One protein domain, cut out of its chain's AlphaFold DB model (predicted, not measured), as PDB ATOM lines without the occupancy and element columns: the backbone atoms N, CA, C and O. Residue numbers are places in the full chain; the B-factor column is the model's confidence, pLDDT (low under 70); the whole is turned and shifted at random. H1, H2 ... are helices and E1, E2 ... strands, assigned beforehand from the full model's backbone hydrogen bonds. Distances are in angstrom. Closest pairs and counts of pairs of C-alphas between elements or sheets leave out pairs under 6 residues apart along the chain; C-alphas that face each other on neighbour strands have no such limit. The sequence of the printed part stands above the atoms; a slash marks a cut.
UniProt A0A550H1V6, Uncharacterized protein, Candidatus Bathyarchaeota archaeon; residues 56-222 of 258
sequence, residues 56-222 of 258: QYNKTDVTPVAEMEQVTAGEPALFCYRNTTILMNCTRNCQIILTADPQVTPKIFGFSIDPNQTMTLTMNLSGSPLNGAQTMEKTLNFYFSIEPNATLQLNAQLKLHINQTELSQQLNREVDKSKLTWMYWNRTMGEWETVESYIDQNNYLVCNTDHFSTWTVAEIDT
ATOM      1  N   GLN A  56     118.847 -20.432 305.823       96.00
ATOM      2  CA  GLN A  56     119.744 -19.341 306.185       96.00
ATOM      3  C   GLN A  56     121.116 -19.854 306.626       96.00
ATOM      4  O   GLN A  56     121.225 -20.680 307.530       96.00
ATOM      5  N   TYR A  57     122.165 -19.289 306.035       96.12
ATOM      6  CA  TYR A  57     123.563 -19.552 306.355       96.12
ATOM      7  C   TYR A  57     124.194 -18.283 306.930       96.12
ATOM      8  O   TYR A  57     124.496 -17.330 306.210       96.12
ATOM      9  N   ASN A  58     124.382 -18.260 308.249       95.69
ATOM     10  CA  ASN A  58     124.914 -17.104 308.966       95.69
ATOM     11  C   ASN A  58     126.431 -17.221 309.154       95.69
ATOM     12  O   ASN A  58     126.897 -17.940 310.031       95.69
ATOM     13  N   LYS A  59     127.189 -16.475 308.347       96.25
ATOM     14  CA  LYS A  59     128.658 -16.365 308.363       96.25
ATOM     15  C   LYS A  59     129.083 -14.896 308.506       96.25
ATOM     16  O   LYS A  59     129.959 -14.400 307.798       96.25
ATOM     17  N   THR A  60     128.420 -14.152 309.394       95.38
ATOM     18  CA  THR A  60     128.564 -12.686 309.527       95.38
ATOM     19  C   THR A  60     129.945 -12.237 310.013       95.38
ATOM     20  O   THR A  60     130.282 -11.057 309.949       95.38
ATOM     21  N   ASP A  61     130.762 -13.159 310.510       95.94
ATOM     22  CA  ASP A  61     132.159 -12.955 310.876       95.94
ATOM     23  C   ASP A  61     133.137 -13.260 309.728       95.94
ATOM     24  O   ASP A  61     134.327 -12.988 309.871       95.94
ATOM     25  N   VAL A  62     132.662 -13.733 308.572       96.75
ATOM     26  CA  VAL A  62     133.479 -14.111 307.411       96.75
ATOM     27  C   VAL A  62     133.298 -13.112 306.268       96.75
ATOM     28  O   VAL A  62     132.181 -12.742 305.911       96.75
ATOM     29  N   THR A  63     134.409 -12.695 305.661       97.62
ATOM     30  CA  THR A  63     134.414 -12.090 304.322       97.62
ATOM     31  C   THR A  63     134.760 -13.200 303.327       97.62
ATOM     32  O   THR A  63     135.831 -13.792 303.473       97.62
ATOM     33  N   PRO A  64     133.875 -13.540 302.374       97.69
ATOM     34  CA  PRO A  64     134.042 -14.724 301.540       97.69
ATOM     35  C   PRO A  64     135.227 -14.562 300.583       97.69
ATOM     36  O   PRO A  64     135.363 -13.537 299.911       97.69
ATOM     37  N   VAL A  65     136.073 -15.590 300.514       98.06
ATOM     38  CA  VAL A  65     137.217 -15.683 299.598       98.06
ATOM     39  C   VAL A  65     137.197 -17.071 298.975       98.06
ATOM     40  O   VAL A  65     137.605 -18.037 299.614       98.06
ATOM     41  N   ALA A  66     136.696 -17.164 297.740       97.81
ATOM     42  CA  ALA A  66     136.383 -18.429 297.078       97.81
ATOM     43  C   ALA A  66     135.530 -19.377 297.951       97.81
ATOM     44  O   ALA A  66     135.707 -20.595 297.916       97.81
ATOM     45  N   GLU A  67     134.612 -18.811 298.739       98.19
ATOM     46  CA  GLU A  67     133.728 -19.576 299.613       98.19
ATOM     47  C   GLU A  67     132.736 -20.362 298.761       98.19
ATOM     48  O   GLU A  67     132.071 -19.801 297.887       98.19
ATOM     49  N   MET A  68     132.651 -21.665 299.005       98.00
ATOM     50  CA  MET A  68     131.791 -22.554 298.243       98.00
ATOM     51  C   MET A  68     130.467 -22.769 298.968       98.00
ATOM     52  O   MET A  68     130.453 -23.255 300.096       98.00
ATOM     53  N   GLU A  69     129.364 -22.472 298.292       97.75
ATOM     54  CA  GLU A  69     128.008 -22.683 298.798       97.75
ATOM     55  C   GLU A  69     127.194 -23.548 297.838       97.75
ATOM     56  O   GLU A  69     127.475 -23.619 296.638       97.75
ATOM     57  N   GLN A  70     126.154 -24.192 298.360       97.69
ATOM     58  CA  GLN A  70     125.227 -24.994 297.572       97.69
ATOM     59  C   GLN A  70     123.814 -24.430 297.695       97.69
ATOM     60  O   GLN A  70     123.322 -24.194 298.793       97.69
ATOM     61  N   VAL A  71     123.148 -24.271 296.556       97.75
ATOM     62  CA  VAL A  71     121.722 -23.959 296.459       97.75
ATOM     63  C   VAL A  71     121.017 -25.180 295.888       97.75
ATOM     64  O   VAL A  71     121.381 -25.684 294.815       97.75
ATOM     65  N   THR A  72     120.033 -25.678 296.626       97.81
ATOM     66  CA  THR A  72     119.189 -26.797 296.206       97.81
ATOM     67  C   THR A  72     118.093 -26.292 295.269       97.81
ATOM     68  O   THR A  72     117.548 -25.204 295.448       97.81
ATOM     69  N   ALA A  73     117.770 -27.079 294.243       97.75
ATOM     70  CA  ALA A  73     116.721 -26.745 293.287       97.75
ATOM     71  C   ALA A  73     115.376 -26.439 293.977       97.75
ATOM     72  O   ALA A  73     114.828 -27.288 294.679       97.75
ATOM     73  N   GLY A  74     114.823 -25.252 293.723       96.31
ATOM     74  CA  GLY A  74     113.529 -24.808 294.251       96.31
ATOM     75  C   GLY A  74     113.535 -24.405 295.728       96.31
ATOM     76  O   GLY A  74     112.475 -24.083 296.265       96.31
ATOM     77  N   GLU A  75     114.697 -24.404 296.380       97.44
ATOM     78  CA  GLU A  75     114.860 -24.047 297.784       97.44
ATOM     79  C   GLU A  75     115.664 -22.742 297.887       97.44
ATOM     80  O   GLU A  75     116.870 -22.734 297.621       97.44
ATOM     81  N   PRO A  76     115.017 -21.613 298.231       97.62
ATOM     82  CA  PRO A  76     115.725 -20.357 298.417       97.62
ATOM     83  C   PRO A  76     116.763 -20.471 299.538       97.62
ATOM     84  O   PRO A  76     116.479 -21.010 300.605       97.62
ATOM     85  N   ALA A  77     117.947 -19.911 299.319       97.81
ATOM     86  CA  ALA A  77     119.035 -19.872 300.286       97.81
ATOM     87  C   ALA A  77     119.443 -18.422 300.561       97.81
ATOM     88  O   ALA A  77     119.627 -17.635 299.635       97.81
ATOM     89  N   LEU A  78     119.587 -18.057 301.831       97.75
ATOM     90  CA  LEU A  78     120.061 -16.753 302.281       97.75
ATOM     91  C   LEU A  78     121.458 -16.902 302.885       97.75
ATOM     92  O   LEU A  78     121.612 -17.458 303.970       97.75
ATOM     93  N   PHE A  79     122.466 -16.364 302.210       97.56
ATOM     94  CA  PHE A  79     123.846 -16.344 302.686       97.56
ATOM     95  C   PHE A  79     124.155 -14.981 303.305       97.56
ATOM     96  O   PHE A  79     124.122 -13.963 302.611       97.56
ATOM     97  N   CYS A  80     124.450 -14.945 304.603       97.00
ATOM     98  CA  CYS A  80     124.768 -13.722 305.338       97.00
ATOM     99  C   CYS A  80     126.258 -13.691 305.691       97.00
ATOM    100  O   CYS A  80     126.680 -14.371 306.623       97.00
ATOM    101  N   TYR A  81     127.041 -12.875 304.990       97.12
ATOM    102  CA  TYR A  81     128.458 -12.635 305.269       97.12
ATOM    103  C   TYR A  81     128.677 -11.280 305.942       97.12
ATOM    104  O   TYR A  81     127.769 -10.452 306.026       97.12
ATOM    105  N   ARG A  82     129.910 -11.021 306.390       95.50
ATOM    106  CA  ARG A  82     130.300  -9.752 307.026       95.50
ATOM    107  C   ARG A  82     129.972  -8.519 306.177       95.50
ATOM    108  O   ARG A  82     129.550  -7.502 306.714       95.50
ATOM    109  N   ASN A  83     130.211  -8.592 304.869       94.75
ATOM    110  CA  ASN A  83     130.134  -7.458 303.939       94.75
ATOM    111  C   ASN A  83     129.130  -7.660 302.792       94.75
ATOM    112  O   ASN A  83     129.074  -6.845 301.878       94.75
ATOM    113  N   THR A  84     128.338  -8.732 302.805       95.81
ATOM    114  CA  THR A  84     127.300  -8.956 301.791       95.81
ATOM    115  C   THR A  84     126.251  -9.936 302.294       95.81
ATOM    116  O   THR A  84     126.548 -10.835 303.078       95.81
ATOM    117  N   THR A  85     125.011  -9.768 301.854       97.00
ATOM    118  CA  THR A  85     123.933 -10.739 302.040       97.00
ATOM    119  C   THR A  85     123.359 -11.090 300.678       97.00
ATOM    120  O   THR A  85     123.029 -10.194 299.905       97.00
ATOM    121  N   ILE A  86     123.239 -12.379 300.375       97.31
ATOM    122  CA  ILE A  86     122.761 -12.862 299.077       97.31
ATOM    123  C   ILE A  86     121.588 -13.808 299.312       97.31
ATOM    124  O   ILE A  86     121.762 -14.884 299.877       97.31
ATOM    125  N   LEU A  87     120.398 -13.411 298.866       97.81
ATOM    126  CA  LEU A  87     119.254 -14.302 298.720       97.81
ATOM    127  C   LEU A  87     119.310 -14.927 297.329       97.81
ATOM    128  O   LEU A  87     119.150 -14.224 296.335       97.81
ATOM    129  N   MET A  88     119.496 -16.235 297.249       97.69
ATOM    130  CA  MET A  88     119.553 -16.958 295.991       97.69
ATOM    131  C   MET A  88     118.412 -17.958 295.861       97.69
ATOM    132  O   MET A  88     118.076 -18.664 296.802       97.69
ATOM    133  N   ASN A  89     117.832 -18.040 294.670       97.75
ATOM    134  CA  ASN A  89     116.860 -19.053 294.296       97.75
ATOM    135  C   ASN A  89     117.240 -19.612 292.923       97.75
ATOM    136  O   ASN A  89     117.537 -18.849 292.005       97.75
ATOM    137  N   CYS A  90     117.237 -20.932 292.771       97.75
ATOM    138  CA  CYS A  90     117.603 -21.574 291.516       97.75
ATOM    139  C   CYS A  90     116.657 -22.740 291.218       97.75
ATOM    140  O   CYS A  90     116.382 -23.551 292.098       97.75
ATOM    141  N   THR A  91     116.165 -22.864 289.984       97.88
ATOM    142  CA  THR A  91     115.271 -23.980 289.590       97.88
ATOM    143  C   THR A  91     116.013 -25.312 289.435       97.88
ATOM    144  O   THR A  91     115.395 -26.379 289.393       97.88
ATOM    145  N   ARG A  92     117.350 -25.267 289.371       97.44
ATOM    146  CA  ARG A  92     118.266 -26.415 289.357       97.44
ATOM    147  C   ARG A  92     119.262 -26.305 290.501       97.44
ATOM    148  O   ARG A  92     119.445 -25.237 291.074       97.44
ATOM    149  N   ASN A  93     119.953 -27.401 290.800       97.81
ATOM    150  CA  ASN A  93     121.050 -27.346 291.759       97.81
ATOM    151  C   ASN A  93     122.122 -26.382 291.238       97.81
ATOM    152  O   ASN A  93     122.497 -26.430 290.065       97.81
ATOM    153  N   CYS A  94     122.608 -25.509 292.109       97.62
ATOM    154  CA  CYS A  94     123.639 -24.544 291.770       97.62
ATOM    155  C   CYS A  94     124.693 -24.533 292.864       97.62
ATOM    156  O   CYS A  94     124.370 -24.349 294.034       97.62
ATOM    157  N   GLN A  95     125.947 -24.716 292.481       98.25
ATOM    158  CA  GLN A  95     127.069 -24.431 293.361       98.25
ATOM    159  C   GLN A  95     127.514 -22.989 293.128       98.25
ATOM    160  O   GLN A  95     127.533 -22.523 291.990       98.25
ATOM    161  N   ILE A  96     127.872 -22.280 294.186       97.69
ATOM    162  CA  ILE A  96     128.378 -20.912 294.113       97.69
ATOM    163  C   ILE A  96     129.797 -20.914 294.656       97.69
ATOM    164  O   ILE A  96     130.066 -21.571 295.655       97.69
ATOM    165  N   ILE A  97     130.687 -20.173 294.012       98.44
ATOM    166  CA  ILE A  97     132.007 -19.826 294.525       98.44
ATOM    167  C   ILE A  97     132.020 -18.308 294.670       98.44
ATOM    168  O   ILE A  97     132.083 -17.593 293.670       98.44
ATOM    169  N   LEU A  98     131.914 -17.816 295.900       98.25
ATOM    170  CA  LEU A  98     131.787 -16.395 296.199       98.25
ATOM    171  C   LEU A  98     133.108 -15.809 296.696       98.25
ATOM    172  O   LEU A  98     133.722 -16.306 297.639       98.25
ATOM    173  N   THR A  99     133.501 -14.687 296.106       98.19
ATOM    174  CA  THR A  99     134.559 -13.817 296.620       98.19
ATOM    175  C   THR A  99     134.019 -12.402 296.752       98.19
ATOM    176  O   THR A  99     133.410 -11.879 295.819       98.19
ATOM    177  N   ALA A 100     134.253 -11.759 297.892       97.56
ATOM    178  CA  ALA A 100     133.913 -10.357 298.090       97.56
ATOM    179  C   ALA A 100     135.125  -9.579 298.595       97.56
ATOM    180  O   ALA A 100     135.753  -9.950 299.586       97.56
ATOM    181  N   ASP A 101     135.425  -8.470 297.929       95.94
ATOM    182  CA  ASP A 101     136.425  -7.508 298.371       95.94
ATOM    183  C   ASP A 101     136.049  -6.972 299.770       95.94
ATOM    184  O   ASP A 101     134.925  -6.488 299.960       95.94
ATOM    185  N   PRO A 102     136.960  -7.039 300.762       93.75
ATOM    186  CA  PRO A 102     136.713  -6.536 302.111       93.75
ATOM    187  C   PRO A 102     136.279  -5.067 302.179       93.75
ATOM    188  O   PRO A 102     135.656  -4.681 303.166       93.75
ATOM    189  N   GLN A 103     136.612  -4.253 301.170       89.31
ATOM    190  CA  GLN A 103     136.251  -2.831 301.115       89.31
ATOM    191  C   GLN A 103     134.844  -2.575 300.566       89.31
ATOM    192  O   GLN A 103     134.363  -1.442 300.619       89.31
ATOM    193  N   VAL A 104     134.161  -3.598 300.044       89.69
ATOM    194  CA  VAL A 104     132.781  -3.438 299.586       89.69
ATOM    195  C   VAL A 104     131.886  -3.172 300.786       89.69
ATOM    196  O   VAL A 104     131.846  -3.944 301.745       89.69
ATOM    197  N   THR A 105     131.155  -2.063 300.722       88.88
ATOM    198  CA  THR A 105     130.129  -1.744 301.715       88.88
ATOM    199  C   THR A 105     129.039  -2.816 301.701       88.88
ATOM    200  O   THR A 105     128.704  -3.304 300.622       88.88
ATOM    201  N   PRO A 106     128.444  -3.170 302.856       88.00
ATOM    202  CA  PRO A 106     127.364  -4.145 302.905       88.00
ATOM    203  C   PRO A 106     126.260  -3.860 301.880       88.00
ATOM    204  O   PRO A 106     125.827  -2.718 301.692       88.00
ATOM    205  N   LYS A 107     125.831  -4.915 301.186       92.12
ATOM    206  CA  LYS A 107     124.734  -4.899 300.214       92.12
ATOM    207  C   LYS A 107     123.879  -6.147 300.393       92.12
ATOM    208  O   LYS A 107     124.383  -7.195 300.799       92.12
ATOM    209  N   ILE A 108     122.591  -6.022 300.082       96.06
ATOM    210  CA  ILE A 108     121.640  -7.135 300.077       96.06
ATOM    211  C   ILE A 108     121.246  -7.389 298.625       96.06
ATOM    212  O   ILE A 108     120.517  -6.596 298.021       96.06
ATOM    213  N   PHE A 109     121.743  -8.490 298.077       97.00
ATOM    214  CA  PHE A 109     121.439  -8.946 296.731       97.00
ATOM    215  C   PHE A 109     120.346 -10.009 296.762       97.00
ATOM    216  O   PHE A 109     120.294 -10.845 297.663       97.00
ATOM    217  N   GLY A 110     119.488  -9.989 295.752       97.00
ATOM    218  CA  GLY A 110     118.600 -11.091 295.418       97.00
ATOM    219  C   GLY A 110     118.955 -11.616 294.036       97.00
ATOM    220  O   GLY A 110     119.163 -10.831 293.113       97.00
ATOM    221  N   PHE A 111     119.017 -12.930 293.887       96.19
ATOM    222  CA  PHE A 111     119.352 -13.563 292.627       96.19
ATOM    223  C   PHE A 111     118.460 -14.772 292.390       96.19
ATOM    224  O   PHE A 111     118.501 -15.747 293.132       96.19
ATOM    225  N   SER A 112     117.602 -14.695 291.379       97.81
ATOM    226  CA  SER A 112     116.756 -15.817 290.963       97.81
ATOM    227  C   SER A 112     117.185 -16.277 289.585       97.81
ATOM    228  O   SER A 112     117.303 -15.445 288.693       97.81
ATOM    229  N   ILE A 113     117.426 -17.573 289.413       96.69
ATOM    230  CA  ILE A 113     117.959 -18.124 288.167       96.69
ATOM    231  C   ILE A 113     117.170 -19.362 287.760       96.69
ATOM    232  O   ILE A 113     116.897 -20.244 288.573       96.69
ATOM    233  N   ASP A 114     116.863 -19.447 286.475       97.69
ATOM    234  CA  ASP A 114     116.263 -20.610 285.841       97.69
ATOM    235  C   ASP A 114     117.191 -21.145 284.740       97.69
ATOM    236  O   ASP A 114     117.031 -20.795 283.567       97.69
ATOM    237  N   PRO A 115     118.233 -21.922 285.099       96.19
ATOM    238  CA  PRO A 115     119.134 -22.502 284.119       96.19
ATOM    239  C   PRO A 115     118.551 -23.798 283.536       96.19
ATOM    240  O   PRO A 115     117.857 -24.576 284.199       96.19
ATOM    241  N   ASN A 116     118.925 -24.112 282.298       95.31
ATOM    242  CA  ASN A 116     118.547 -25.378 281.668       95.31
ATOM    243  C   ASN A 116     119.259 -26.620 282.259       95.31
ATOM    244  O   ASN A 116     118.828 -27.744 281.998       95.31
ATOM    245  N   GLN A 117     120.310 -26.438 283.068       95.06
ATOM    246  CA  GLN A 117     121.077 -27.510 283.713       95.06
ATOM    247  C   GLN A 117     121.675 -27.080 285.064       95.06
ATOM    248  O   GLN A 117     121.746 -25.895 285.378       95.06
ATOM    249  N   THR A 118     122.120 -28.057 285.860       96.69
ATOM    250  CA  THR A 118     122.941 -27.820 287.061       96.69
ATOM    251  C   THR A 118     124.237 -27.110 286.680       96.69
ATOM    252  O   THR A 118     124.851 -27.454 285.669       96.69
ATOM    253  N   MET A 119     124.675 -26.151 287.495       96.12
ATOM    254  CA  MET A 119     125.845 -25.325 287.188       96.12
ATOM    255  C   MET A 119     126.660 -24.954 288.428       96.12
ATOM    256  O   MET A 119     126.178 -25.047 289.560       96.12
ATOM    257  N   THR A 120     127.884 -24.491 288.181       97.88
ATOM    258  CA  THR A 120     128.691 -23.767 289.165       97.88
ATOM    259  C   THR A 120     128.809 -22.318 288.710       97.88
ATOM    260  O   THR A 120     129.159 -22.060 287.556       97.88
ATOM    261  N   LEU A 121     128.526 -21.385 289.614       97.38
ATOM    262  CA  LEU A 121     128.672 -19.953 289.398       97.38
ATOM    263  C   LEU A 121     129.827 -19.406 290.217       97.38
ATOM    264  O   LEU A 121     129.840 -19.534 291.438       97.38
ATOM    265  N   THR A 122     130.752 -18.732 289.554       98.44
ATOM    266  CA  THR A 122     131.747 -17.899 290.220       98.44
ATOM    267  C   THR A 122     131.184 -16.492 290.340       98.44
ATOM    268  O   THR A 122     130.816 -15.876 289.340       98.44
ATOM    269  N   MET A 123     131.111 -15.985 291.564       98.06
ATOM    270  CA  MET A 123     130.616 -14.653 291.877       98.06
ATOM    271  C   MET A 123     131.726 -13.833 292.522       98.06
ATOM    272  O   MET A 123     132.297 -14.244 293.532       98.06
ATOM    273  N   ASN A 124     132.012 -12.662 291.963       97.56
ATOM    274  CA  ASN A 124     133.018 -11.749 292.492       97.56
ATOM    275  C   ASN A 124     132.406 -10.371 292.721       97.56
ATOM    276  O   ASN A 124     131.928  -9.737 291.782       97.56
ATOM    277  N   LEU A 125     132.454  -9.899 293.960       96.81
ATOM    278  CA  LEU A 125     132.011  -8.567 294.341       96.81
ATOM    279  C   LEU A 125     133.234  -7.687 294.625       96.81
ATOM    280  O   LEU A 125     134.044  -8.020 295.487       96.81
ATOM    281  N   SER A 126     133.369  -6.570 293.913       95.62
ATOM    282  CA  SER A 126     134.475  -5.619 294.076       95.62
ATOM    283  C   SER A 126     133.969  -4.199 294.300       95.62
ATOM    284  O   SER A 126     132.922  -3.820 293.776       95.62
ATOM    285  N   GLY A 127     134.721  -3.407 295.068       92.31
ATOM    286  CA  GLY A 127     134.482  -1.969 295.217       92.31
ATOM    287  C   GLY A 127     135.158  -1.138 294.124       92.31
ATOM    288  O   GLY A 127     134.932   0.065 294.036       92.31
ATOM    289  N   SER A 128     135.994  -1.765 293.292       90.81
ATOM    290  CA  SER A 128     136.739  -1.107 292.218       90.81
ATOM    291  C   SER A 128     136.232  -1.546 290.843       90.81
ATOM    292  O   SER A 128     135.835  -2.704 290.685       90.81
ATOM    293  N   PRO A 129     136.258  -0.649 289.840       87.19
ATOM    294  CA  PRO A 129     135.875  -0.996 288.480       87.19
ATOM    295  C   PRO A 129     136.775  -2.091 287.911       87.19
ATOM    296  O   PRO A 129     137.915  -2.291 288.340       87.19
ATOM    297  N   LEU A 130     136.262  -2.774 286.887       85.81
ATOM    298  CA  LEU A 130     137.069  -3.658 286.054       85.81
ATOM    299  C   LEU A 130     138.282  -2.895 285.513       85.81
ATOM    300  O   LEU A 130     138.176  -1.732 285.122       85.81
ATOM    301  N   ASN A 131     139.431  -3.562 285.444       85.44
ATOM    302  CA  ASN A 131     140.626  -2.947 284.880       85.44
ATOM    303  C   ASN A 131     140.371  -2.537 283.417       85.44
ATOM    304  O   ASN A 131     139.996  -3.372 282.595       85.44
ATOM    305  N   GLY A 132     140.568  -1.253 283.117       79.94
ATOM    306  CA  GLY A 132     140.333  -0.674 281.796       79.94
ATOM    307  C   GLY A 132     138.880  -0.299 281.499       79.94
ATOM    308  O   GLY A 132     138.633   0.267 280.438       79.94
ATOM    309  N   ALA A 133     137.931  -0.565 282.405       82.75
ATOM    310  CA  ALA A 133     136.574  -0.055 282.252       82.75
ATOM    311  C   ALA A 133     136.508   1.431 282.607       82.75
ATOM    312  O   ALA A 133     137.142   1.891 283.561       82.75
ATOM    313  N   GLN A 134     135.706   2.177 281.852       79.06
ATOM    314  CA  GLN A 134     135.390   3.555 282.194       79.06
ATOM    315  C   GLN A 134     134.574   3.583 283.491       79.06
ATOM    316  O   GLN A 134     133.584   2.862 283.640       79.06
ATOM    317  N   THR A 135     134.997   4.417 284.437       78.31
ATOM    318  CA  THR A 135     134.243   4.674 285.665       78.31
ATOM    319  C   THR A 135     133.132   5.673 285.361       78.31
ATOM    320  O   THR A 135     133.408   6.753 284.842       78.31
ATOM    321  N   MET A 136     131.889   5.337 285.703       80.75
ATOM    322  CA  MET A 136     130.769   6.281 285.626       80.75
ATOM    323  C   MET A 136     130.737   7.143 286.897       80.75
ATOM    324  O   MET A 136     130.918   6.631 288.004       80.75
ATOM    325  N   GLU A 137     130.488   8.448 286.769       80.38
ATOM    326  CA  GLU A 137     130.575   9.389 287.901       80.38
ATOM    327  C   GLU A 137     129.522   9.136 288.996       80.38
ATOM    328  O   GLU A 137     129.770   9.408 290.170       80.38
ATOM    329  N   LYS A 138     128.362   8.563 288.640       90.94
ATOM    330  CA  LYS A 138     127.241   8.305 289.562       90.94
ATOM    331  C   LYS A 138     126.959   6.816 289.798       90.94
ATOM    332  O   LYS A 138     125.810   6.434 290.019       90.94
ATOM    333  N   THR A 139     127.984   5.957 289.778       92.06
ATOM    334  CA  THR A 139     127.799   4.563 290.236       92.06
ATOM    335  C   THR A 139     127.544   4.483 291.742       92.06
ATOM    336  O   THR A 139     127.833   5.409 292.506       92.06
ATOM    337  N   LEU A 140     127.048   3.327 292.184       93.19
ATOM    338  CA  LEU A 140     126.980   2.955 293.597       93.19
ATOM    339  C   LEU A 140     128.296   2.348 294.133       93.19
ATOM    340  O   LEU A 140     128.295   1.773 295.221       93.19
ATOM    341  N   ASN A 141     129.406   2.463 293.390       91.19
ATOM    342  CA  ASN A 141     130.742   1.974 293.761       91.19
ATOM    343  C   ASN A 141     130.794   0.481 294.140       91.19
ATOM    344  O   ASN A 141     131.499   0.083 295.068       91.19
ATOM    345  N   PHE A 142     130.049  -0.357 293.418       93.75
ATOM    346  CA  PHE A 142     130.197  -1.809 293.485       93.75
ATOM    347  C   PHE A 142     130.128  -2.420 292.086       93.75
ATOM    348  O   PHE A 142     129.444  -1.908 291.197       93.75
ATOM    349  N   TYR A 143     130.816  -3.541 291.916       95.31
ATOM    350  CA  TYR A 143     130.883  -4.294 290.672       95.31
ATOM    351  C   TYR A 143     130.699  -5.769 290.997       95.31
ATOM    352  O   TYR A 143     131.455  -6.337 291.787       95.31
ATOM    353  N   PHE A 144     129.671  -6.378 290.419       96.06
ATOM    354  CA  PHE A 144     129.267  -7.749 290.693       96.06
ATOM    355  C   PHE A 144     129.432  -8.603 289.438       96.06
ATOM    356  O   PHE A 144     128.618  -8.543 288.521       96.06
ATOM    357  N   SER A 145     130.521  -9.364 289.375       96.81
ATOM    358  CA  SER A 145     130.795 -10.296 288.284       96.81
ATOM    359  C   SER A 145     130.184 -11.655 288.572       96.81
ATOM    360  O   SER A 145     130.370 -12.200 289.661       96.81
ATOM    361  N   ILE A 146     129.477 -12.194 287.585       96.88
ATOM    362  CA  ILE A 146     128.868 -13.518 287.621       96.88
ATOM    363  C   ILE A 146     129.386 -14.274 286.401       96.88
ATOM    364  O   ILE A 146     129.222 -13.821 285.268       96.88
ATOM    365  N   GLU A 147     130.005 -15.427 286.621       96.88
ATOM    366  CA  GLU A 147     130.566 -16.243 285.547       96.88
ATOM    367  C   GLU A 147     130.150 -17.708 285.722       96.88
ATOM    368  O   GLU A 147     130.461 -18.320 286.750       96.88
ATOM    369  N   PRO A 148     129.441 -18.300 284.746       96.38
ATOM    370  CA  PRO A 148     129.103 -19.710 284.788       96.38
ATOM    371  C   PRO A 148     130.272 -20.578 284.322       96.38
ATOM    372  O   PRO A 148     131.073 -20.186 283.475       96.38
ATOM    373  N   ASN A 149     130.333 -21.810 284.822       96.12
ATOM    374  CA  ASN A 149     131.317 -22.806 284.386       96.12
ATOM    375  C   ASN A 149     131.034 -23.412 282.995       96.12
ATOM    376  O   ASN A 149     131.834 -24.206 282.501       96.12
ATOM    377  N   ALA A 150     129.900 -23.080 282.378       90.25
ATOM    378  CA  ALA A 150     129.484 -23.581 281.075       90.25
ATOM    379  C   ALA A 150     128.656 -22.534 280.320       90.25
ATOM    380  O   ALA A 150     128.073 -21.632 280.919       90.25
ATOM    381  N   THR A 151     128.557 -22.685 278.998       90.31
ATOM    382  CA  THR A 151     127.582 -21.943 278.190       90.31
ATOM    383  C   THR A 151     126.178 -22.438 278.520       90.31
ATOM    384  O   THR A 151     125.909 -23.640 278.460       90.31
ATOM    385  N   LEU A 152     125.282 -21.519 278.868       90.19
ATOM    386  CA  LEU A 152     123.948 -21.828 279.371       90.19
ATOM    387  C   LEU A 152     122.905 -20.994 278.634       90.19
ATOM    388  O   LEU A 152     123.167 -19.859 278.250       90.19
ATOM    389  N   GLN A 153     121.715 -21.566 278.482       92.00
ATOM    390  CA  GLN A 153     120.501 -20.786 278.275       92.00
ATOM    391  C   GLN A 153     119.847 -20.639 279.640       92.00
ATOM    392  O   GLN A 153     119.625 -21.644 280.326       92.00
ATOM    393  N   LEU A 154     119.588 -19.404 280.043       92.94
ATOM    394  CA  LEU A 154     119.000 -19.106 281.336       92.94
ATOM    395  C   LEU A 154     118.124 -17.869 281.249       92.94
ATOM    396  O   LEU A 154     118.323 -17.014 280.393       92.94
ATOM    397  N   ASN A 155     117.189 -17.783 282.183       96.88
ATOM    398  CA  ASN A 155     116.594 -16.520 282.583       96.88
ATOM    399  C   ASN A 155     117.033 -16.246 284.016       96.88
ATOM    400  O   ASN A 155     117.057 -17.153 284.851       96.88
ATOM    401  N   ALA A 156     117.370 -15.003 284.311       97.56
ATOM    402  CA  ALA A 156     117.735 -14.576 285.641       97.56
ATOM    403  C   ALA A 156     117.089 -13.242 285.991       97.56
ATOM    404  O   ALA A 156     116.755 -12.428 285.132       97.56
ATOM    405  N   GLN A 157     116.939 -13.024 287.289       98.31
ATOM    406  CA  GLN A 157     116.499 -11.768 287.862       98.31
ATOM    407  C   GLN A 157     117.501 -11.341 288.929       98.31
ATOM    408  O   GLN A 157     117.730 -12.069 289.901       98.31
ATOM    409  N   LEU A 158     118.080 -10.159 288.735       98.31
ATOM    410  CA  LEU A 158     118.976  -9.513 289.687       98.31
ATOM    411  C   LEU A 158     118.179  -8.515 290.512       98.31
ATOM    412  O   LEU A 158     117.336  -7.788 289.988       98.31
ATOM    413  N   LYS A 159     118.453  -8.482 291.812       98.19
ATOM    414  CA  LYS A 159     117.844  -7.550 292.754       98.19
ATOM    415  C   LYS A 159     118.907  -6.939 293.646       98.19
ATOM    416  O   LYS A 159     119.759  -7.653 294.169       98.19
ATOM    417  N   LEU A 160     118.810  -5.640 293.885       98.00
ATOM    418  CA  LEU A 160     119.611  -4.936 294.880       98.00
ATOM    419  C   LEU A 160     118.682  -4.168 295.810       98.00
ATOM    420  O   LEU A 160     117.920  -3.326 295.347       98.00
ATOM    421  N   HIS A 161     118.743  -4.433 297.112       97.12
ATOM    422  CA  HIS A 161     117.958  -3.668 298.074       97.12
ATOM    423  C   HIS A 161     118.468  -2.223 298.149       97.12
ATOM    424  O   HIS A 161     119.644  -1.983 298.429       97.12
ATOM    425  N   ILE A 162     117.574  -1.259 297.937       96.50
ATOM    426  CA  ILE A 162     117.885   0.169 297.943       96.50
ATOM    427  C   ILE A 162     117.403   0.789 299.252       96.50
ATOM    428  O   ILE A 162     116.240   1.179 299.393       96.50
ATOM    429  N   ASN A 163     118.334   0.944 300.191       94.19
ATOM    430  CA  ASN A 163     118.158   1.793 301.362       94.19
ATOM    431  C   ASN A 163     118.712   3.191 301.052       94.19
ATOM    432  O   ASN A 163     119.916   3.418 301.136       94.19
ATOM    433  N   GLN A 164     117.839   4.119 300.655       92.50
ATOM    434  CA  GLN A 164     118.252   5.439 300.161       92.50
ATOM    435  C   GLN A 164     119.047   6.249 301.196       92.50
ATOM    436  O   GLN A 164     120.029   6.900 300.835       92.50
ATOM    437  N   THR A 165     118.663   6.180 302.476       92.94
ATOM    438  CA  THR A 165     119.355   6.885 303.567       92.94
ATOM    439  C   THR A 165     120.782   6.376 303.726       92.94
ATOM    440  O   THR A 165     121.723   7.163 303.770       92.94
ATOM    441  N   GLU A 166     120.947   5.056 303.776       92.81
ATOM    442  CA  GLU A 166     122.254   4.420 303.923       92.81
ATOM    443  C   GLU A 166     123.134   4.642 302.686       92.81
ATOM    444  O   GLU A 166     124.302   4.996 302.819       92.81
ATOM    445  N   LEU A 167     122.569   4.508 301.482       93.19
ATOM    446  CA  LEU A 167     123.284   4.745 300.225       93.19
ATOM    447  C   LEU A 167     123.789   6.185 300.118       93.19
ATOM    448  O   LEU A 167     124.953   6.398 299.789       93.19
ATOM    449  N   SER A 168     122.945   7.166 300.444       93.50
ATOM    450  CA  SER A 168     123.332   8.581 300.380       93.50
ATOM    451  C   SER A 168     124.443   8.914 301.384       93.50
ATOM    452  O   SER A 168     125.365   9.668 301.076       93.50
ATOM    453  N   GLN A 169     124.402   8.303 302.575       92.81
ATOM    454  CA  GLN A 169     125.472   8.422 303.570       92.81
ATOM    455  C   GLN A 169     126.774   7.770 303.090       92.81
ATOM    456  O   GLN A 169     127.833   8.384 303.189       92.81
ATOM    457  N   GLN A 170     126.702   6.554 302.544       90.81
ATOM    458  CA  GLN A 170     127.868   5.812 302.051       90.81
ATOM    459  C   GLN A 170     128.564   6.522 300.886       90.81
ATOM    460  O   GLN A 170     129.790   6.517 300.811       90.81
ATOM    461  N   LEU A 171     127.794   7.138 299.989       90.94
ATOM    462  CA  LEU A 171     128.320   7.842 298.818       90.94
ATOM    463  C   LEU A 171     128.624   9.320 299.087       90.94
ATOM    464  O   LEU A 171     129.158   9.993 298.209       90.94
ATOM    465  N   ASN A 172     128.299   9.823 300.284       94.06
ATOM    466  CA  ASN A 172     128.442  11.227 300.669       94.06
ATOM    467  C   ASN A 172     127.804  12.198 299.651       94.06
ATOM    468  O   ASN A 172     128.365  13.242 299.315       94.06
ATOM    469  N   ARG A 173     126.634  11.820 299.127       94.50
ATOM    470  CA  ARG A 173     125.830  12.598 298.175       94.50
ATOM    471  C   ARG A 173     124.383  12.126 298.209       94.50
ATOM    472  O   ARG A 173     124.112  11.000 298.610       94.50
ATOM    473  N   GLU A 174     123.459  12.957 297.749       94.19
ATOM    474  CA  GLU A 174     122.084  12.514 297.521       94.19
ATOM    475  C   GLU A 174     122.036  11.519 296.350       94.19
ATOM    476  O   GLU A 174     122.735  11.695 295.347       94.19
ATOM    477  N   VAL A 175     121.250  10.453 296.512       93.50
ATOM    478  CA  VAL A 175     120.991   9.440 295.481       93.50
ATOM    479  C   VAL A 175     119.534   9.547 295.054       93.50
ATOM    480  O   VAL A 175     118.629   9.358 295.877       93.50
ATOM    481  N   ASP A 176     119.302   9.798 293.770       94.19
ATOM    482  CA  ASP A 176     117.974   9.783 293.173       94.19
ATOM    483  C   ASP A 176     117.590   8.351 292.792       94.19
ATOM    484  O   ASP A 176     117.958   7.812 291.746       94.19
ATOM    485  N   LYS A 177     116.794   7.724 293.660       93.75
ATOM    486  CA  LYS A 177     116.315   6.355 293.470       93.75
ATOM    487  C   LYS A 177     115.548   6.159 292.155       93.75
ATOM    488  O   LYS A 177     115.545   5.044 291.640       93.75
ATOM    489  N   SER A 178     114.910   7.202 291.619       92.50
ATOM    490  CA  SER A 178     114.139   7.112 290.372       92.50
ATOM    491  C   SER A 178     115.012   7.000 289.119       92.50
ATOM    492  O   SER A 178     114.522   6.565 288.081       92.50
ATOM    493  N   LYS A 179     116.302   7.341 289.232       94.94
ATOM    494  CA  LYS A 179     117.288   7.299 288.142       94.94
ATOM    495  C   LYS A 179     118.201   6.081 288.192       94.94
ATOM    496  O   LYS A 179     119.029   5.901 287.302       94.94
ATOM    497  N   LEU A 180     118.092   5.265 289.243       96.44
ATOM    498  CA  LEU A 180     118.917   4.076 289.391       96.44
ATOM    499  C   LEU A 180     118.556   3.043 288.330       96.44
ATOM    500  O   LEU A 180     117.409   2.612 288.230       96.44
ATOM    501  N   THR A 181     119.568   2.589 287.603       96.38
ATOM    502  CA  THR A 181     119.440   1.515 286.625       96.38
ATOM    503  C   THR A 181     120.550   0.498 286.810       96.38
ATOM    504  O   THR A 181     121.692   0.847 287.122       96.38
ATOM    505  N   TRP A 182     120.223  -0.773 286.602       97.44
ATOM    506  CA  TRP A 182     121.237  -1.790 286.387       97.44
ATOM    507  C   TRP A 182     121.951  -1.538 285.068       97.44
ATOM    508  O   TRP A 182     121.356  -1.082 284.086       97.44
ATOM    509  N   MET A 183     123.234  -1.868 285.061       95.81
ATOM    510  CA  MET A 183     124.073  -1.862 283.878       95.81
ATOM    511  C   MET A 183     124.933  -3.118 283.867       95.81
ATOM    512  O   MET A 183     125.347  -3.589 284.932       95.81
ATOM    513  N   TYR A 184     125.246  -3.626 282.680       95.81
ATOM    514  CA  TYR A 184     126.260  -4.662 282.506       95.81
ATOM    515  C   TYR A 184     127.428  -4.159 281.669       95.81
ATOM    516  O   TYR A 184     127.301  -3.242 280.862       95.81
ATOM    517  N   TRP A 185     128.592  -4.770 281.864       95.25
ATOM    518  CA  TRP A 185     129.768  -4.488 281.056       95.25
ATOM    519  C   TRP A 185     129.691  -5.249 279.731       95.25
ATOM    520  O   TRP A 185     129.826  -6.479 279.700       95.25
ATOM    521  N   ASN A 186     129.498  -4.533 278.627       93.25
ATOM    522  CA  ASN A 186     129.554  -5.098 277.290       93.25
ATOM    523  C   ASN A 186     131.025  -5.249 276.879       93.25
ATOM    524  O   ASN A 186     131.660  -4.321 276.384       93.25
ATOM    525  N   ARG A 187     131.593  -6.444 277.089       90.38
ATOM    526  CA  ARG A 187     133.013  -6.729 276.792       90.38
ATOM    527  C   ARG A 187     133.380  -6.530 275.317       90.38
ATOM    528  O   ARG A 187     134.544  -6.277 275.028       90.38
ATOM    529  N   THR A 188     132.425  -6.678 274.399       90.56
ATOM    530  CA  THR A 188     132.663  -6.524 272.957       90.56
ATOM    531  C   THR A 188     132.807  -5.059 272.569       90.56
ATOM    532  O   THR A 188     133.670  -4.735 271.757       90.56
ATOM    533  N   MET A 189     131.984  -4.187 273.153       90.25
ATOM    534  CA  MET A 189     132.007  -2.748 272.883       90.25
ATOM    535  C   MET A 189     132.951  -1.987 273.822       90.25
ATOM    536  O   MET A 189     133.423  -0.910 273.475       90.25
ATOM    537  N   GLY A 190     133.299  -2.577 274.968       91.00
ATOM    538  CA  GLY A 190     134.139  -1.940 275.978       91.00
ATOM    539  C   GLY A 190     133.416  -0.808 276.705       91.00
ATOM    540  O   GLY A 190     134.046   0.193 277.034       91.00
ATOM    541  N   GLU A 191     132.111  -0.957 276.937       91.69
ATOM    542  CA  GLU A 191     131.265   0.065 277.556       91.69
ATOM    543  C   GLU A 191     130.210  -0.539 278.493       91.69
ATOM    544  O   GLU A 191     129.950  -1.746 278.481       91.69
ATOM    545  N   TRP A 192     129.620   0.310 279.335       93.12
ATOM    546  CA  TRP A 192     128.499  -0.059 280.195       93.12
ATOM    547  C   TRP A 192     127.183   0.109 279.442       93.12
ATOM    548  O   TRP A 192     126.890   1.196 278.954       93.12
ATOM    549  N   GLU A 193     126.369  -0.939 279.416       93.25
ATOM    550  CA  GLU A 193     125.066  -0.936 278.756       93.25
ATOM    551  C   GLU A 193     123.953  -0.982 279.806       93.25
ATOM    552  O   GLU A 193     123.990  -1.789 280.740       93.25
ATOM    553  N   THR A 194     122.978  -0.080 279.690       94.06
ATOM    554  CA  THR A 194     121.845   0.009 280.619       94.06
ATOM    555  C   THR A 194     120.848  -1.117 280.384       94.06
ATOM    556  O   THR A 194     120.557  -1.459 279.241       94.06
ATOM    557  N   VAL A 195     120.243  -1.621 281.457       94.44
ATOM    558  CA  VAL A 195     119.169  -2.618 281.392       94.44
ATOM    559  C   VAL A 195     117.909  -2.062 282.023       94.44
ATOM    560  O   VAL A 195     117.970  -1.426 283.076       94.44
ATOM    561  N   GLU A 196     116.760  -2.346 281.411       94.62
ATOM    562  CA  GLU A 196     115.460  -1.987 281.972       94.62
ATOM    563  C   GLU A 196     115.358  -2.456 283.429       94.62
ATOM    564  O   GLU A 196     115.495  -3.641 283.750       94.62
ATOM    565  N   SER A 197     115.158  -1.484 284.314       96.31
ATOM    566  CA  SER A 197     115.187  -1.675 285.755       96.31
ATOM    567  C   SER A 197     114.002  -0.979 286.401       96.31
ATOM    568  O   SER A 197     113.558   0.072 285.944       96.31
ATOM    569  N   TYR A 198     113.499  -1.545 287.492       96.56
ATOM    570  CA  TYR A 198     112.398  -0.959 288.251       96.56
ATOM    571  C   TYR A 198     112.564  -1.213 289.747       96.56
ATOM    572  O   TYR A 198     113.233  -2.157 290.164       96.56
ATOM    573  N   ILE A 199     111.946  -0.364 290.567       97.38
ATOM    574  CA  ILE A 199     111.883  -0.550 292.018       97.38
ATOM    575  C   ILE A 199     110.638  -1.368 292.364       97.38
ATOM    576  O   ILE A 199     109.528  -0.981 291.998       97.38
ATOM    577  N   ASP A 200     110.804  -2.468 293.094       96.00
ATOM    578  CA  ASP A 200     109.686  -3.272 293.590       96.00
ATOM    579  C   ASP A 200     109.135  -2.779 294.947       96.00
ATOM    580  O   ASP A 200     109.672  -1.877 295.597       96.00
ATOM    581  N   GLN A 201     108.041  -3.398 295.399       94.50
ATOM    582  CA  GLN A 201     107.365  -3.078 296.664       94.50
ATOM    583  C   GLN A 201     108.234  -3.266 297.922       94.50
ATOM    584  O   GLN A 201     107.933  -2.695 298.967       94.50
ATOM    585  N   ASN A 202     109.313  -4.047 297.825       94.88
ATOM    586  CA  ASN A 202     110.254  -4.318 298.909       94.88
ATOM    587  C   ASN A 202     111.508  -3.436 298.804       94.88
ATOM    588  O   ASN A 202     112.513  -3.719 299.453       94.88
ATOM    589  N   ASN A 203     111.458  -2.369 297.997       95.88
ATOM    590  CA  ASN A 203     112.566  -1.457 297.726       95.88
ATOM    591  C   ASN A 203     113.775  -2.104 297.035       95.88
ATOM    592  O   ASN A 203     114.876  -1.561 297.129       95.88
ATOM    593  N   TYR A 204     113.595  -3.202 296.304       97.69
ATOM    594  CA  TYR A 204     114.659  -3.733 295.458       97.69
ATOM    595  C   TYR A 204     114.657  -3.057 294.092       97.69
ATOM    596  O   TYR A 204     113.607  -2.939 293.470       97.69
ATOM    597  N   LEU A 205     115.834  -2.668 293.606       98.25
ATOM    598  CA  LEU A 205     116.062  -2.405 292.190       98.25
ATOM    599  C   LEU A 205     116.216  -3.738 291.469       98.25
ATOM    600  O   LEU A 205     117.154  -4.486 291.746       98.25
ATOM    601  N   VAL A 206     115.296  -4.021 290.558       98.38
ATOM    602  CA  VAL A 206     115.159  -5.302 289.873       98.38
ATOM    603  C   VAL A 206     115.427  -5.127 288.384       98.38
ATOM    604  O   VAL A 206     114.898  -4.198 287.782       98.38
ATOM    605  N   CYS A 207     116.187  -6.043 287.789       98.25
ATOM    606  CA  CYS A 207     116.241  -6.229 286.339       98.25
ATOM    607  C   CYS A 207     116.159  -7.721 285.986       98.25
ATOM    608  O   CYS A 207     116.487  -8.589 286.802       98.25
ATOM    609  N   ASN A 208     115.702  -8.015 284.770       98.19
ATOM    610  CA  ASN A 208     115.737  -9.360 284.201       98.19
ATOM    611  C   ASN A 208     116.875  -9.438 283.178       98.19
ATOM    612  O   ASN A 208     117.155  -8.461 282.488       98.19
ATOM    613  N   THR A 209     117.515 -10.597 283.067       97.19
ATOM    614  CA  THR A 209     118.603 -10.844 282.115       97.19
ATOM    615  C   THR A 209     118.598 -12.299 281.657       97.19
ATOM    616  O   THR A 209     118.135 -13.185 282.371       97.19
ATOM    617  N   ASP A 210     119.132 -12.550 280.471       96.00
ATOM    618  CA  ASP A 210     119.354 -13.876 279.888       96.00
ATOM    619  C   ASP A 210     120.843 -14.265 279.842       96.00
ATOM    620  O   ASP A 210     121.209 -15.353 279.392       96.00
ATOM    621  N   HIS A 211     121.714 -13.385 280.334       94.88
ATOM    622  CA  HIS A 211     123.155 -13.568 280.321       94.88
ATOM    623  C   HIS A 211     123.796 -13.109 281.631       94.88
ATOM    624  O   HIS A 211     123.230 -12.345 282.420       94.88
ATOM    625  N   PHE A 212     125.024 -13.575 281.845       95.69
ATOM    626  CA  PHE A 212     125.872 -13.141 282.947       95.69
ATOM    627  C   PHE A 212     127.051 -12.319 282.434       95.69
ATOM    628  O   PHE A 212     127.551 -12.529 281.331       95.69
ATOM    629  N   SER A 213     127.454 -11.345 283.244       95.69
ATOM    630  CA  SER A 213     128.514 -10.385 282.965       95.69
ATOM    631  C   SER A 213     128.989  -9.792 284.297       95.69
ATOM    632  O   SER A 213     128.662 -10.298 285.375       95.69
ATOM    633  N   THR A 214     129.741  -8.700 284.227       96.25
ATOM    634  CA  THR A 214     129.933  -7.795 285.353       96.25
ATOM    635  C   THR A 214     128.818  -6.771 285.371       96.25
ATOM    636  O   THR A 214     128.570  -6.114 284.365       96.25
ATOM    637  N   TRP A 215     128.191  -6.616 286.527       97.06
ATOM    638  CA  TRP A 215     127.053  -5.741 286.747       97.06
ATOM    639  C   TRP A 215     127.405  -4.611 287.701       97.06
ATOM    640  O   TRP A 215     128.204  -4.780 288.622       97.06
ATOM    641  N   THR A 216     126.772  -3.464 287.507       96.12
ATOM    642  CA  THR A 216     126.792  -2.349 288.454       96.12
ATOM    643  C   THR A 216     125.447  -1.629 288.422       96.12
ATOM    644  O   THR A 216     124.555  -1.979 287.647       96.12
ATOM    645  N   VAL A 217     125.295  -0.635 289.288       96.38
ATOM    646  CA  VAL A 217     124.148   0.267 289.302       96.38
ATOM    647  C   VAL A 217     124.667   1.695 289.279       96.38
ATOM    648  O   VAL A 217     125.589   2.037 290.027       96.38
ATOM    649  N   ALA A 218     124.050   2.522 288.445       95.19
ATOM    650  CA  ALA A 218     124.333   3.945 288.352       95.19
ATOM    651  C   ALA A 218     123.039   4.754 288.248       95.19
ATOM    652  O   ALA A 218     122.000   4.226 287.847       95.19
ATOM    653  N   GLU A 219     123.110   6.030 288.616       94.38
ATOM    654  CA  GLU A 219     122.085   7.004 288.241       94.38
ATOM    655  C   GLU A 219     122.356   7.488 286.827       94.38
ATOM    656  O   GLU A 219     123.437   8.014 286.565       94.38
ATOM    657  N   ILE A 220     121.372   7.323 285.948       90.12
ATOM    658  CA  ILE A 220     121.437   7.790 284.566       90.12
ATOM    659  C   ILE A 220     120.345   8.835 284.370       90.12
ATOM    660  O   ILE A 220     119.165   8.590 284.642       90.12
ATOM    661  N   ASP A 221     120.740  10.023 283.923       84.56
ATOM    662  CA  ASP A 221     119.785  11.063 283.559       84.56
ATOM    663  C   ASP A 221     119.083  10.686 282.240       84.56
ATOM    664  O   ASP A 221     119.657  10.027 281.379       84.56
ATOM    665  N   THR A 222     117.817  11.079 282.048       68.81
ATOM    666  CA  THR A 222     117.043  10.689 280.848       68.81
ATOM    667  C   THR A 222     117.730  11.100 279.538       68.81
ATOM    668  O   THR A 222     117.593  10.409 278.532       68.81
TER     669      THR A 222
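AT A GLANCE: This is residues 56 to 222 of the 258 residues of an uncharacterized protein of Candidatus Bathyarchaeota archaeon (UniProt A0A550H1V6). Two strongly twisted sheets of seven strands each stand face to face as a sandwich, their strands at 25 degrees to each other, and the chain passes back and forth between them. One short helix, H1, lies off both sheets near one end of the sandwich, and E11, an edge strand of one sheet, runs on into E12, an edge strand of the other. The printed part has 167 residues with one named helix and fourteen named strands, in the order E1 to E9, H1, E10 to E14, and its class is mostly strand. Both sheets are mixed, in the orders E1 E3 E4 E6 E9 E13 E12 and E2 E5 E7 E8 E14 E10 E11. The whole is compact, with a radius of gyration of the C-alphas of 15.2 A and a rounded outline of 40 by 37 by 34 A.

HOW THE PARTS SIT: The first sheet begins at edge strand E1, residues 56 to 59, parallel to E3, residues 77 to 81, with N 57 and O 78 within hydrogen-bond range at 2.8 A. E3 forms an antiparallel hairpin with E4, residues 85 to 90, where N 79 and O 86 are 2.9 A apart. E4 is parallel to E6, residues 108 to 115, at 15 degrees, with N 87 and O 109 at 2.8 A. E6 is antiparallel to E9, residues 154 to 161, at 172 degrees, with N 110 and O 159 at 2.8 A. E9 is antiparallel to E13, residues 204 to 209, with N 158 and O 207 at 3.0 A. E13 forms a hairpin with edge strand E12, residues 197 to 199, with N 206 and O 198 at 2.8 A. In the other sheet, edge strand E2, residues 67 to 71, is antiparallel to E5, residues 94 to 100, with N 69 and O 96 at 2.9 A. E5 is parallel to E7, residues 119 to 126, with N 97 and O 121 at 2.8 A. E7 forms a hairpin with E8, residues 143 to 148, with N 124 and O 145 at 2.9 A. E14, residues 214 to 219, is staggered: it is antiparallel to E8, with N 144 and O 215 at 2.8 A, and to E10, residues 180 to 186, with N 183 and O 216 at 2.9 A. E10 forms a hairpin with edge strand E11, residues 191 to 195, with N 193 and O 184 at 2.9 A. The facing parts of this sandwich, two sheets face to face, are 8.8 A apart centre to centre. The closest C-alphas of E10 and E12, those of Thr 181 and Ser 197, are 5.4 A apart. E11 runs on into E12 across one residue, at 51 degrees. H1, residues 164 to 171, is not on either sheet, and every O i to N i+4 pair in it is within hydrogen-bond range.

IN THESE COORDINATES: E1 begins at C-alpha 56, (119.744, -19.341, 306.185). E6, E7 and E9 are the longest strands by residues, measuring 22.3, 22.6 and 22.8 A from first to last C-alpha. E5 measures 18.6 A and E10 18.5 A. H1 measures 10.4 A and begins at C-alpha 164, (118.252, 5.439, 300.161). E14 measures 17.0 A and ends at C-alpha 219, (122.085, 7.004, 288.241).

THE WHOLE: The two C-alphas farthest apart, those of Gln 117 and Asn 172, are 42.9 A apart. The printed part has no cut, and its one long link is E7 to E8, residues 127 to 142. The mean pLDDT of the printed part is 94.5, and residue 222 is the one printed residue under 70.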